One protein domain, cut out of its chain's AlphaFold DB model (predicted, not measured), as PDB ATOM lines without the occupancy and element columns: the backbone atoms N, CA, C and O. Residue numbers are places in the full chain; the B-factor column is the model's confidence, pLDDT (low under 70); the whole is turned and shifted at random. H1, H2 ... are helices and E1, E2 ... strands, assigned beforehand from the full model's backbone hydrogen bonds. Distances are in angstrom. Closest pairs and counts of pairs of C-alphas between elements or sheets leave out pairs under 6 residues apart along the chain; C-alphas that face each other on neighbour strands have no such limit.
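This is residues 9 to 77 of the 92 residues of an uncharacterized protein of Verrucomicrobia bacterium 12-59-8 (UniProt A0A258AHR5). A small antiparallel sheet of three strands has one helix, H2, packed along one face, while the longer helix H1 packs on H2 at a steep tilt and only grazes the sheet. A long link, residues 21 to 34, runs from E2 to H1, its residues 25 and 26 pairing with the end of E2. The 69 printed residues hold E1, E2, H1, H2 and E3 along the chain, the sheet's order is E2 E1 E3, and the class is mixed, helices and strands. The whole is compact, with a radius of gyration of the C-alphas of 10.9 A and spans of 31 by 24 by 20 A.

Start with E1, residues 9 to 13, which forms a hairpin with E2, residues 16 to 20; N 11 and O 18 are 2.9 A apart, within hydrogen-bond range. On the other side of E1 find E3, residues 70 to 76, antiparallel to it at 167 degrees, with N 10 and O 74 at 2.8 A. H2, residues 55 to 66, is on the sheet at a height of 9.3 A and runs along the strands, at 14 degrees to E1 on the local plane; its closest C-alphas to E1 are those of Ala 56 and Tyr 9, 6.2 A. H1, residues 35 to 49, touches H2 at a steep tilt of 53 degrees, opposite ways; look at the C-alphas of Ser 45 and Ile 58, their closest, 6.0 A apart. H2 touches H1 with residues 58 to 62 alone. H1 is only just on the sheet, with 5 pairs of C-alphas within 10 A, and only grazes it with residues 38 to 45. E2, H1 H2 and E3 form a split strand-helix-strand unit, two strands running the same way with E1 between them, and its crossover is right-handed. In H1 every O i to N i+4 pair is within hydrogen-bond range, in H2 7 of 8.

Find C-alpha 9 at (142.970, 115.088, 44.027), where E1 begins and runs 12.5 A; E2 runs 13.4 A. H1 begins at C-alpha 35, (151.583, 115.597, 60.559), and runs 20.4 A. H2 and E3 each run 17.1 A, and E3 ends at C-alpha 76, (138.049, 116.370, 40.348).

The two C-alphas farthest apart are those of Pro 31 and His 52, 31.7 A. The printed part has no cut; the link E2 to H1 is long, the others tight. The model's pLDDT is under 70 at residues 49 to 52 and at residue 77.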
ATOM      1  N   TYR A   9     141.896 115.785  44.706       88.94
ATOM      2  CA  TYR A   9     142.970 115.088  44.027       88.94
ATOM      3  C   TYR A   9     143.435 113.903  44.870       88.94
ATOM      4  O   TYR A   9     143.655 114.030  46.074       88.94
ATOM      5  N   ILE A  10     143.588 112.746  44.237       90.00
ATOM      6  CA  ILE A  10     144.043 111.504  44.851       90.00
ATOM      7  C   ILE A  10     145.128 110.919  43.957       90.00
ATOM      8  O   ILE A  10     144.898 110.654  42.773       90.00
ATOM      9  N   ALA A  11     146.299 110.670  44.530       91.06
ATOM     10  CA  ALA A  11     147.395 110.004  43.847       91.06
ATOM     11  C   ALA A  11     147.978 108.869  44.680       91.06
ATOM     12  O   ALA A  11     148.045 108.931  45.903       91.06
ATOM     13  N   GLU A  12     148.444 107.840  43.987       89.75
ATOM     14  CA  GLU A  12     149.255 106.773  44.544       89.75
ATOM     15  C   GLU A  12     150.726 107.188  44.494       89.75
ATOM     16  O   GLU A  12     151.259 107.462  43.419       89.75
ATOM     17  N   CYS A  13     151.381 107.234  45.646       85.62
ATOM     18  CA  CYS A  13     152.792 107.564  45.804       85.62
ATOM     19  C   CYS A  13     153.461 106.446  46.608       85.62
ATOM     20  O   CYS A  13     153.029 106.152  47.723       85.62
ATOM     21  N   ASP A  14     154.493 105.805  46.055       82.31
ATOM     22  CA  ASP A  14     155.200 104.676  46.690       82.31
ATOM     23  C   ASP A  14     154.272 103.542  47.197       82.31
ATOM     24  O   ASP A  14     154.560 102.889  48.202       82.31
ATOM     25  N   GLY A  15     153.149 103.299  46.507       80.25
ATOM     26  CA  GLY A  15     152.156 102.281  46.880       80.25
ATOM     27  C   GLY A  15     151.135 102.722  47.936       80.25
ATOM     28  O   GLY A  15     150.385 101.883  48.430       80.25
ATOM     29  N   TYR A  16     151.082 104.014  48.271       85.69
ATOM     30  CA  TYR A  16     150.132 104.583  49.228       85.69
ATOM     31  C   TYR A  16     149.300 105.698  48.612       85.69
ATOM     32  O   TYR A  16     149.785 106.441  47.764       85.69
ATOM     33  N   GLN A  17     148.065 105.872  49.077       88.69
ATOM     34  CA  GLN A  17     147.185 106.921  48.567       88.69
ATOM     35  C   GLN A  17     147.361 108.215  49.353       88.69
ATOM     36  O   GLN A  17     147.228 108.229  50.574       88.69
ATOM     37  N   ILE A  18     147.643 109.306  48.653       89.75
ATOM     38  CA  ILE A  18     147.706 110.656  49.202       89.75
ATOM     39  C   ILE A  18     146.580 111.468  48.573       89.75
ATOM     40  O   ILE A  18     146.417 111.486  47.351       89.75
ATOM     41  N   CYS A  19     145.826 112.149  49.425       90.12
ATOM     42  CA  CYS A  19     144.653 112.924  49.070       90.12
ATOM     43  C   CYS A  19     144.883 114.410  49.364       90.12
ATOM     44  O   CYS A  19     145.531 114.766  50.353       90.12
ATOM     45  N   PHE A  20     144.326 115.267  48.515       89.62
ATOM     46  CA  PHE A  20     144.380 116.719  48.629       89.62
ATOM     47  C   PHE A  20     143.067 117.349  48.161       89.62
ATOM     48  O   PHE A  20     142.594 117.029  47.075       89.62
ATOM     49  N   ASP A  21     142.488 118.261  48.941       84.81
ATOM     50  CA  ASP A  21     141.240 118.973  48.595       84.81
ATOM     51  C   ASP A  21     141.451 120.447  48.203       84.81
ATOM     52  O   ASP A  21     140.517 121.242  48.219       84.81
ATOM     53  N   GLY A  22     142.690 120.862  47.933       79.19
ATOM     54  CA  GLY A  22     143.021 122.276  47.727       79.19
ATOM     55  C   GLY A  22     143.399 123.026  49.007       79.19
ATOM     56  O   GLY A  22     144.058 124.061  48.915       79.19
ATOM     57  N   ASN A  23     143.059 122.503  50.190       81.94
ATOM     58  CA  ASN A  23     143.361 123.131  51.483       81.94
ATOM     59  C   ASN A  23     144.182 122.230  52.409       81.94
ATOM     60  O   ASN A  23     145.065 122.703  53.124       81.94
ATOM     61  N   LYS A  24     143.887 120.934  52.421       85.69
ATOM     62  CA  LYS A  24     144.418 119.952  53.352       85.69
ATOM     63  C   LYS A  24     144.916 118.731  52.600       85.69
ATOM     64  O   LYS A  24     144.272 118.234  51.684       85.69
ATOM     65  N   TRP A  25     146.043 118.214  53.072       89.75
ATOM     66  CA  TRP A  25     146.585 116.928  52.663       89.75
ATOM     67  C   TRP A  25     146.270 115.862  53.713       89.75
ATOM     68  O   TRP A  25     146.371 116.122  54.915       89.75
ATOM     69  N   TRP A  26     145.902 114.660  53.278       89.31
ATOM     70  CA  TRP A  26     145.726 113.508  54.161       89.31
ATOM     71  C   TRP A  26     146.050 112.197  53.448       89.31
ATOM     72  O   TRP A  26     146.124 112.127  52.223       89.31
ATOM     73  N   SER A  27     146.263 111.149  54.231       88.62
ATOM     74  CA  SER A  27     146.443 109.787  53.748       88.62
ATOM     75  C   SER A  27     145.996 108.835  54.847       88.62
ATOM     76  O   SER A  27     146.432 108.991  55.987       88.62
ATOM     77  N   ASP A  28     145.138 107.877  54.508       77.50
ATOM     78  CA  ASP A  28     144.698 106.841  55.449       77.50
ATOM     79  C   ASP A  28     145.639 105.623  55.436       77.50
ATOM     80  O   ASP A  28     145.770 104.924  56.440       77.50
ATOM     81  N   ASP A  29     146.358 105.411  54.328       76.94
ATOM     82  CA  ASP A  29     147.145 104.197  54.097       76.94
ATOM     83  C   ASP A  29     148.667 104.405  54.139       76.94
ATOM     84  O   ASP A  29     149.408 103.424  54.151       76.94
ATOM     85  N   CYS A  30     149.181 105.642  54.162       72.44
ATOM     86  CA  CYS A  30     150.626 105.895  54.111       72.44
ATOM     87  C   CYS A  30     151.267 105.943  55.514       72.44
ATOM     88  O   CYS A  30     151.161 106.958  56.204       72.44
ATOM     89  N   PRO A  31     152.066 104.937  55.927       70.94
ATOM     90  CA  PRO A  31     152.714 104.911  57.242       70.94
ATOM     91  C   PRO A  31     153.793 105.992  57.405       70.94
ATOM     92  O   PRO A  31     154.247 106.264  58.516       70.94
ATOM     93  N   ARG A  32     154.242 106.601  56.299       70.38
ATOM     94  CA  ARG A  32     155.187 107.729  56.300       70.38
ATOM     95  C   ARG A  32     154.490 109.087  56.308       70.38
ATOM     96  O   ARG A  32     155.161 110.091  56.552       70.38
ATOM     97  N   PHE A  33     153.185 109.128  56.048       78.75
ATOM     98  CA  PHE A  33     152.407 110.355  56.061       78.75
ATOM     99  C   PHE A  33     152.075 110.706  57.509       78.75
ATOM    100  O   PHE A  33     151.153 110.178  58.121       78.75
ATOM    101  N   ASN A  34     152.908 111.564  58.084       79.06
ATOM    102  CA  ASN A  34     152.728 112.107  59.423       79.06
ATOM    103  C   ASN A  34     152.352 113.592  59.341       79.06
ATOM    104  O   ASN A  34     152.468 114.209  58.281       79.06
ATOM    105  N   GLU A  35     151.949 114.175  60.473       74.88
ATOM    106  CA  GLU A  35     151.583 115.597  60.559       74.88
ATOM    107  C   GLU A  35     152.676 116.520  60.001       74.88
ATOM    108  O   GLU A  35     152.363 117.468  59.295       74.88
ATOM    109  N   ARG A  36     153.964 116.190  60.183       79.38
ATOM    110  CA  ARG A  36     155.061 116.996  59.619       79.38
ATOM    111  C   ARG A  36     155.092 116.978  58.094       79.38
ATOM    112  O   ARG A  36     155.446 117.981  57.486       79.38
ATOM    113  N   LEU A  37     154.788 115.844  57.465       82.00
ATOM    114  CA  LEU A  37     154.726 115.757  56.005       82.00
ATOM    115  C   LEU A  37     153.505 116.520  55.475       82.00
ATOM    116  O   LEU A  37     153.623 117.234  54.483       82.00
ATOM    117  N   ALA A  38     152.374 116.422  56.178       83.62
ATOM    118  CA  ALA A  38     151.174 117.194  55.871       83.62
ATOM    119  C   ALA A  38     151.426 118.710  55.981       83.62
ATOM    120  O   ALA A  38     151.028 119.449  55.083       83.62
ATOM    121  N   ASP A  39     152.147 119.162  57.013       85.19
ATOM    122  CA  ASP A  39     152.524 120.569  57.205       85.19
ATOM    123  C   ASP A  39     153.427 121.078  56.076       85.19
ATOM    124  O   ASP A  39     153.210 122.162  55.538       85.19
ATOM    125  N   VAL A  40     154.420 120.279  55.671       86.50
ATOM    126  CA  VAL A  40     155.305 120.621  54.548       86.50
ATOM    127  C   VAL A  40     154.508 120.745  53.250       86.50
ATOM    128  O   VAL A  40     154.697 121.704  52.504       86.50
ATOM    129  N   PHE A  41     153.594 119.810  52.983       89.00
ATOM    130  CA  PHE A  41     152.763 119.863  51.781       89.00
ATOM    131  C   PHE A  41     151.808 121.058  51.814       89.00
ATOM    132  O   PHE A  41     151.605 121.699  50.782       89.00
ATOM    133  N   ALA A  42     151.263 121.398  52.984       87.50
ATOM    134  CA  ALA A  42     150.435 122.583  53.170       87.50
ATOM    135  C   ALA A  42     151.224 123.878  52.910       87.50
ATOM    136  O   ALA A  42     150.721 124.762  52.215       87.50
ATOM    137  N   GLU A  43     152.469 123.980  53.388       87.69
ATOM    138  CA  GLU A  43     153.336 125.137  53.132       87.69
ATOM    139  C   GLU A  43     153.661 125.291  51.637       87.69
ATOM    140  O   GLU A  43     153.526 126.385  51.082       87.69
ATOM    141  N   GLU A  44     154.043 124.203  50.956       86.62
ATOM    142  CA  GLU A  44     154.319 124.232  49.512       86.62
ATOM    143  C   GLU A  44     153.053 124.577  48.710       86.62
ATOM    144  O   GLU A  44     153.102 125.402  47.797       86.62
ATOM    145  N   SER A  45     151.902 124.028  49.105       85.81
ATOM    146  CA  SER A  45     150.617 124.299  48.449       85.81
ATOM    147  C   SER A  45     150.183 125.751  48.609       85.81
ATOM    148  O   SER A  45     149.790 126.378  47.630       85.81
ATOM    149  N   ALA A  46     150.323 126.330  49.806       82.25
ATOM    150  CA  ALA A  46     149.943 127.716  50.078       82.25
ATOM    151  C   ALA A  46     150.692 128.725  49.190       82.25
ATOM    152  O   ALA A  46     150.138 129.760  48.814       82.25
ATOM    153  N   ARG A  47     151.942 128.419  48.818       78.62
ATOM    154  CA  ARG A  47     152.734 129.242  47.888       78.62
ATOM    155  C   ARG A  47     152.200 129.178  46.458       78.62
ATOM    156  O   ARG A  47     152.255 130.178  45.748       78.62
ATOM    157  N   GLU A  48     151.683 128.029  46.043       74.69
ATOM    158  CA  GLU A  48     151.160 127.799  44.692       74.69
ATOM    159  C   GLU A  48     149.705 128.287  44.543       74.69
ATOM    160  O   GLU A  48     149.320 128.755  43.469       74.69
ATOM    161  N   THR A  49     148.914 128.297  45.624       68.81
ATOM    162  CA  THR A  49     147.553 128.866  45.650       68.81
ATOM    163  C   THR A  49     147.536 130.360  45.300       68.81
ATOM    164  O   THR A  49     146.597 130.845  44.670       68.81
ATOM    165  N   GLN A  50     148.608 131.098  45.613       68.69
ATOM    166  CA  GLN A  50     148.757 132.513  45.233       68.69
ATOM    167  C   GLN A  50     148.898 132.733  43.715       68.69
ATOM    168  O   GLN A  50     148.815 133.868  43.252       68.69
ATOM    169  N   MET A  51     149.102 131.667  42.934       69.75
ATOM    170  CA  MET A  51     149.310 131.723  41.484       69.75
ATOM    171  C   MET A  51     148.071 131.320  40.667       69.75
ATOM    172  O   MET A  51     148.206 131.039  39.480       69.75
ATOM    173  N   HIS A  52     146.875 131.283  41.274       69.12
ATOM    174  CA  HIS A  52     145.618 130.898  40.606       69.12
ATOM    175  C   HIS A  52     145.669 129.517  39.920       69.12
ATOM    176  O   HIS A  52     145.046 129.301  38.881       69.12
ATOM    177  N   ARG A  53     146.426 128.574  40.489       73.81
ATOM    178  CA  ARG A  53     146.540 127.208  39.965       73.81
ATOM    179  C   ARG A  53     145.351 126.334  40.362       73.81
ATOM    180  O   ARG A  53     144.708 126.564  41.388       73.81
ATOM    181  N   THR A  54     145.095 125.303  39.559       80.69
ATOM    182  CA  THR A  54     144.104 124.269  39.883       80.69
ATOM    183  C   THR A  54     144.607 123.357  41.007       80.69
ATOM    184  O   THR A  54     145.808 123.266  41.262       80.69
ATOM    185  N   VAL A  55     143.690 122.644  41.670       82.88
ATOM    186  CA  VAL A  55     144.044 121.652  42.704       82.88
ATOM    187  C   VAL A  55     144.969 120.570  42.133       82.88
ATOM    188  O   VAL A  55     145.927 120.183  42.799       82.88
ATOM    189  N   ALA A  56     144.742 120.145  40.884       84.50
ATOM    190  CA  ALA A  56     145.605 119.192  40.189       84.50
ATOM    191  C   ALA A  56     147.029 119.727  40.000       84.50
ATOM    192  O   ALA A  56     147.987 119.045  40.350       84.50
ATOM    193  N   ASP A  57     147.177 120.959  39.501       85.00
ATOM    194  CA  ASP A  57     148.492 121.571  39.274       85.00
ATOM    195  C   ASP A  57     149.303 121.686  40.567       85.00
ATOM    196  O   ASP A  57     150.505 121.405  40.588       85.00
ATOM    197  N   ILE A  58     148.644 122.118  41.647       86.94
ATOM    198  CA  ILE A  58     149.266 122.228  42.968       86.94
ATOM    199  C   ILE A  58     149.697 120.835  43.430       86.94
ATOM    200  O   ILE A  58     150.861 120.639  43.784       86.94
ATOM    201  N   ALA A  59     148.790 119.856  43.369       87.81
ATOM    202  CA  ALA A  59     149.070 118.515  43.849       87.81
ATOM    203  C   ALA A  59     150.216 117.850  43.083       87.81
ATOM    204  O   ALA A  59     151.157 117.345  43.691       87.81
ATOM    205  N   GLN A  60     150.187 117.904  41.751       88.00
ATOM    206  CA  GLN A  60     151.225 117.333  40.900       88.00
ATOM    207  C   GLN A  60     152.598 117.947  41.189       88.00
ATOM    208  O   GLN A  60     153.582 117.217  41.274       88.00
ATOM    209  N   ARG A  61     152.687 119.266  41.409       87.56
ATOM    210  CA  ARG A  61     153.954 119.938  41.748       87.56
ATOM    211  C   ARG A  61     154.515 119.512  43.095       87.56
ATOM    212  O   ARG A  61     155.699 119.185  43.182       87.56
ATOM    213  N   VAL A  62     153.676 119.517  44.129       88.56
ATOM    214  CA  VAL A  62     154.082 119.117  45.485       88.56
ATOM    215  C   VAL A  62     154.534 117.658  45.481       88.56
ATOM    216  O   VAL A  62     155.599 117.332  46.006       88.56
ATOM    217  N   LEU A  63     153.788 116.785  44.801       88.00
ATOM    218  CA  LEU A  63     154.136 115.373  44.689       88.00
ATOM    219  C   LEU A  63     155.416 115.158  43.867       88.00
ATOM    220  O   LEU A  63     156.289 114.427  44.325       88.00
ATOM    221  N   MET A  64     155.600 115.843  42.732       85.62
ATOM    222  CA  MET A  64     156.833 115.775  41.924       85.62
ATOM    223  C   MET A  64     158.087 116.235  42.676       85.62
ATOM    224  O   MET A  64     159.182 115.747  42.403       85.62
ATOM    225  N   SER A  65     157.950 117.178  43.612       83.94
ATOM    226  CA  SER A  65     159.065 117.664  44.439       83.94
ATOM    227  C   SER A  65     159.613 116.572  45.372       83.94
ATOM    228  O   SER A  65     160.780 116.603  45.771       83.94
ATOM    229  N   ARG A  66     158.781 115.585  45.730       81.12
ATOM    230  CA  ARG A  66     159.053 114.655  46.838       81.12
ATOM    231  C   ARG A  66     159.067 113.189  46.443       81.12
ATOM    232  O   ARG A  66     159.866 112.431  46.991       81.12
ATOM    233  N   PHE A  67     158.223 112.799  45.502       82.25
ATOM    234  CA  PHE A  67     158.110 111.437  45.007       82.25
ATOM    235  C   PHE A  67     158.709 111.359  43.608       82.25
ATOM    236  O   PHE A  67     158.423 112.185  42.744       82.25
ATOM    237  N   LYS A  68     159.565 110.354  43.388       77.81
ATOM    238  CA  LYS A  68     160.131 110.084  42.058       77.81
ATOM    239  C   LYS A  68     159.077 109.574  41.085       77.81
ATOM    240  O   LYS A  68     159.135 109.913  39.909       77.81
ATOM    241  N   ASP A  69     158.130 108.802  41.603       82.00
ATOM    242  CA  ASP A  69     157.040 108.205  40.853       82.00
ATOM    243  C   ASP A  69     155.748 108.381  41.653       82.00
ATOM    244  O   ASP A  69     155.669 108.018  42.829       82.00
ATOM    245  N   TYR A  70     154.735 108.950  41.011       85.94
ATOM    246  CA  TYR A  70     153.365 108.932  41.504       85.94
ATOM    247  C   TYR A  70     152.418 108.671  40.340       85.94
ATOM    248  O   TYR A  70     152.726 108.945  39.178       85.94
ATOM    249  N   LYS A  71     151.246 108.140  40.665       88.50
ATOM    250  CA  LYS A  71     150.179 107.873  39.711       88.50
ATOM    251  C   LYS A  71     148.921 108.587  40.166       88.50
ATOM    252  O   LYS A  71     148.438 108.348  41.265       88.50
ATOM    253  N   GLU A  72     148.370 109.436  39.312       90.00
ATOM    254  CA  GLU A  72     147.047 110.009  39.549       90.00
ATOM    255  C   GLU A  72     145.994 108.886  39.553       90.00
ATOM    256  O   GLU A  72     145.908 108.093  38.612       90.00
ATOM    257  N   ILE A  73     145.230 108.783  40.644       88.62
ATOM    258  CA  ILE A  73     144.113 107.836  40.788       88.62
ATOM    259  C   ILE A  73     142.808 108.541  40.432       88.62
ATOM    260  O   ILE A  73     141.973 107.989  39.717       88.62
ATOM    261  N   TYR A  74     142.621 109.743  40.968       84.69
ATOM    262  CA  TYR A  74     141.404 110.514  40.799       84.69
ATOM    263  C   TYR A  74     141.717 112.000  40.865       84.69
ATOM    264  O   TYR A  74     142.443 112.456  41.744       84.69
ATOM    265  N   CYS A  75     141.107 112.759  39.970       83.19
ATOM    266  CA  CYS A  75     141.154 114.203  40.001       83.19
ATOM    267  C   CYS A  75     139.768 114.743  39.656       83.19
ATOM    268  O   CYS A  75     139.229 114.484  38.580       83.19
ATOM    269  N   LYS A  76     139.196 115.505  40.581       80.12
ATOM    270  CA  LYS A  76     138.049 116.370  40.348       80.12
ATOM    271  C   LYS A  76     138.537 117.795  40.514       80.12
ATOM    272  O   LYS A  76     138.776 118.230  41.631       80.12
ATOM    273  N   CYS A  77     138.698 118.510  39.413       69.94
ATOM    274  CA  CYS A  77     138.748 119.965  39.447       69.94
ATOM    275  C   CYS A  77     137.346 120.477  39.134       69.94
ATOM    276  O   CYS A  77     136.659 119.853  38.320       69.94
TER     277      CYS A  77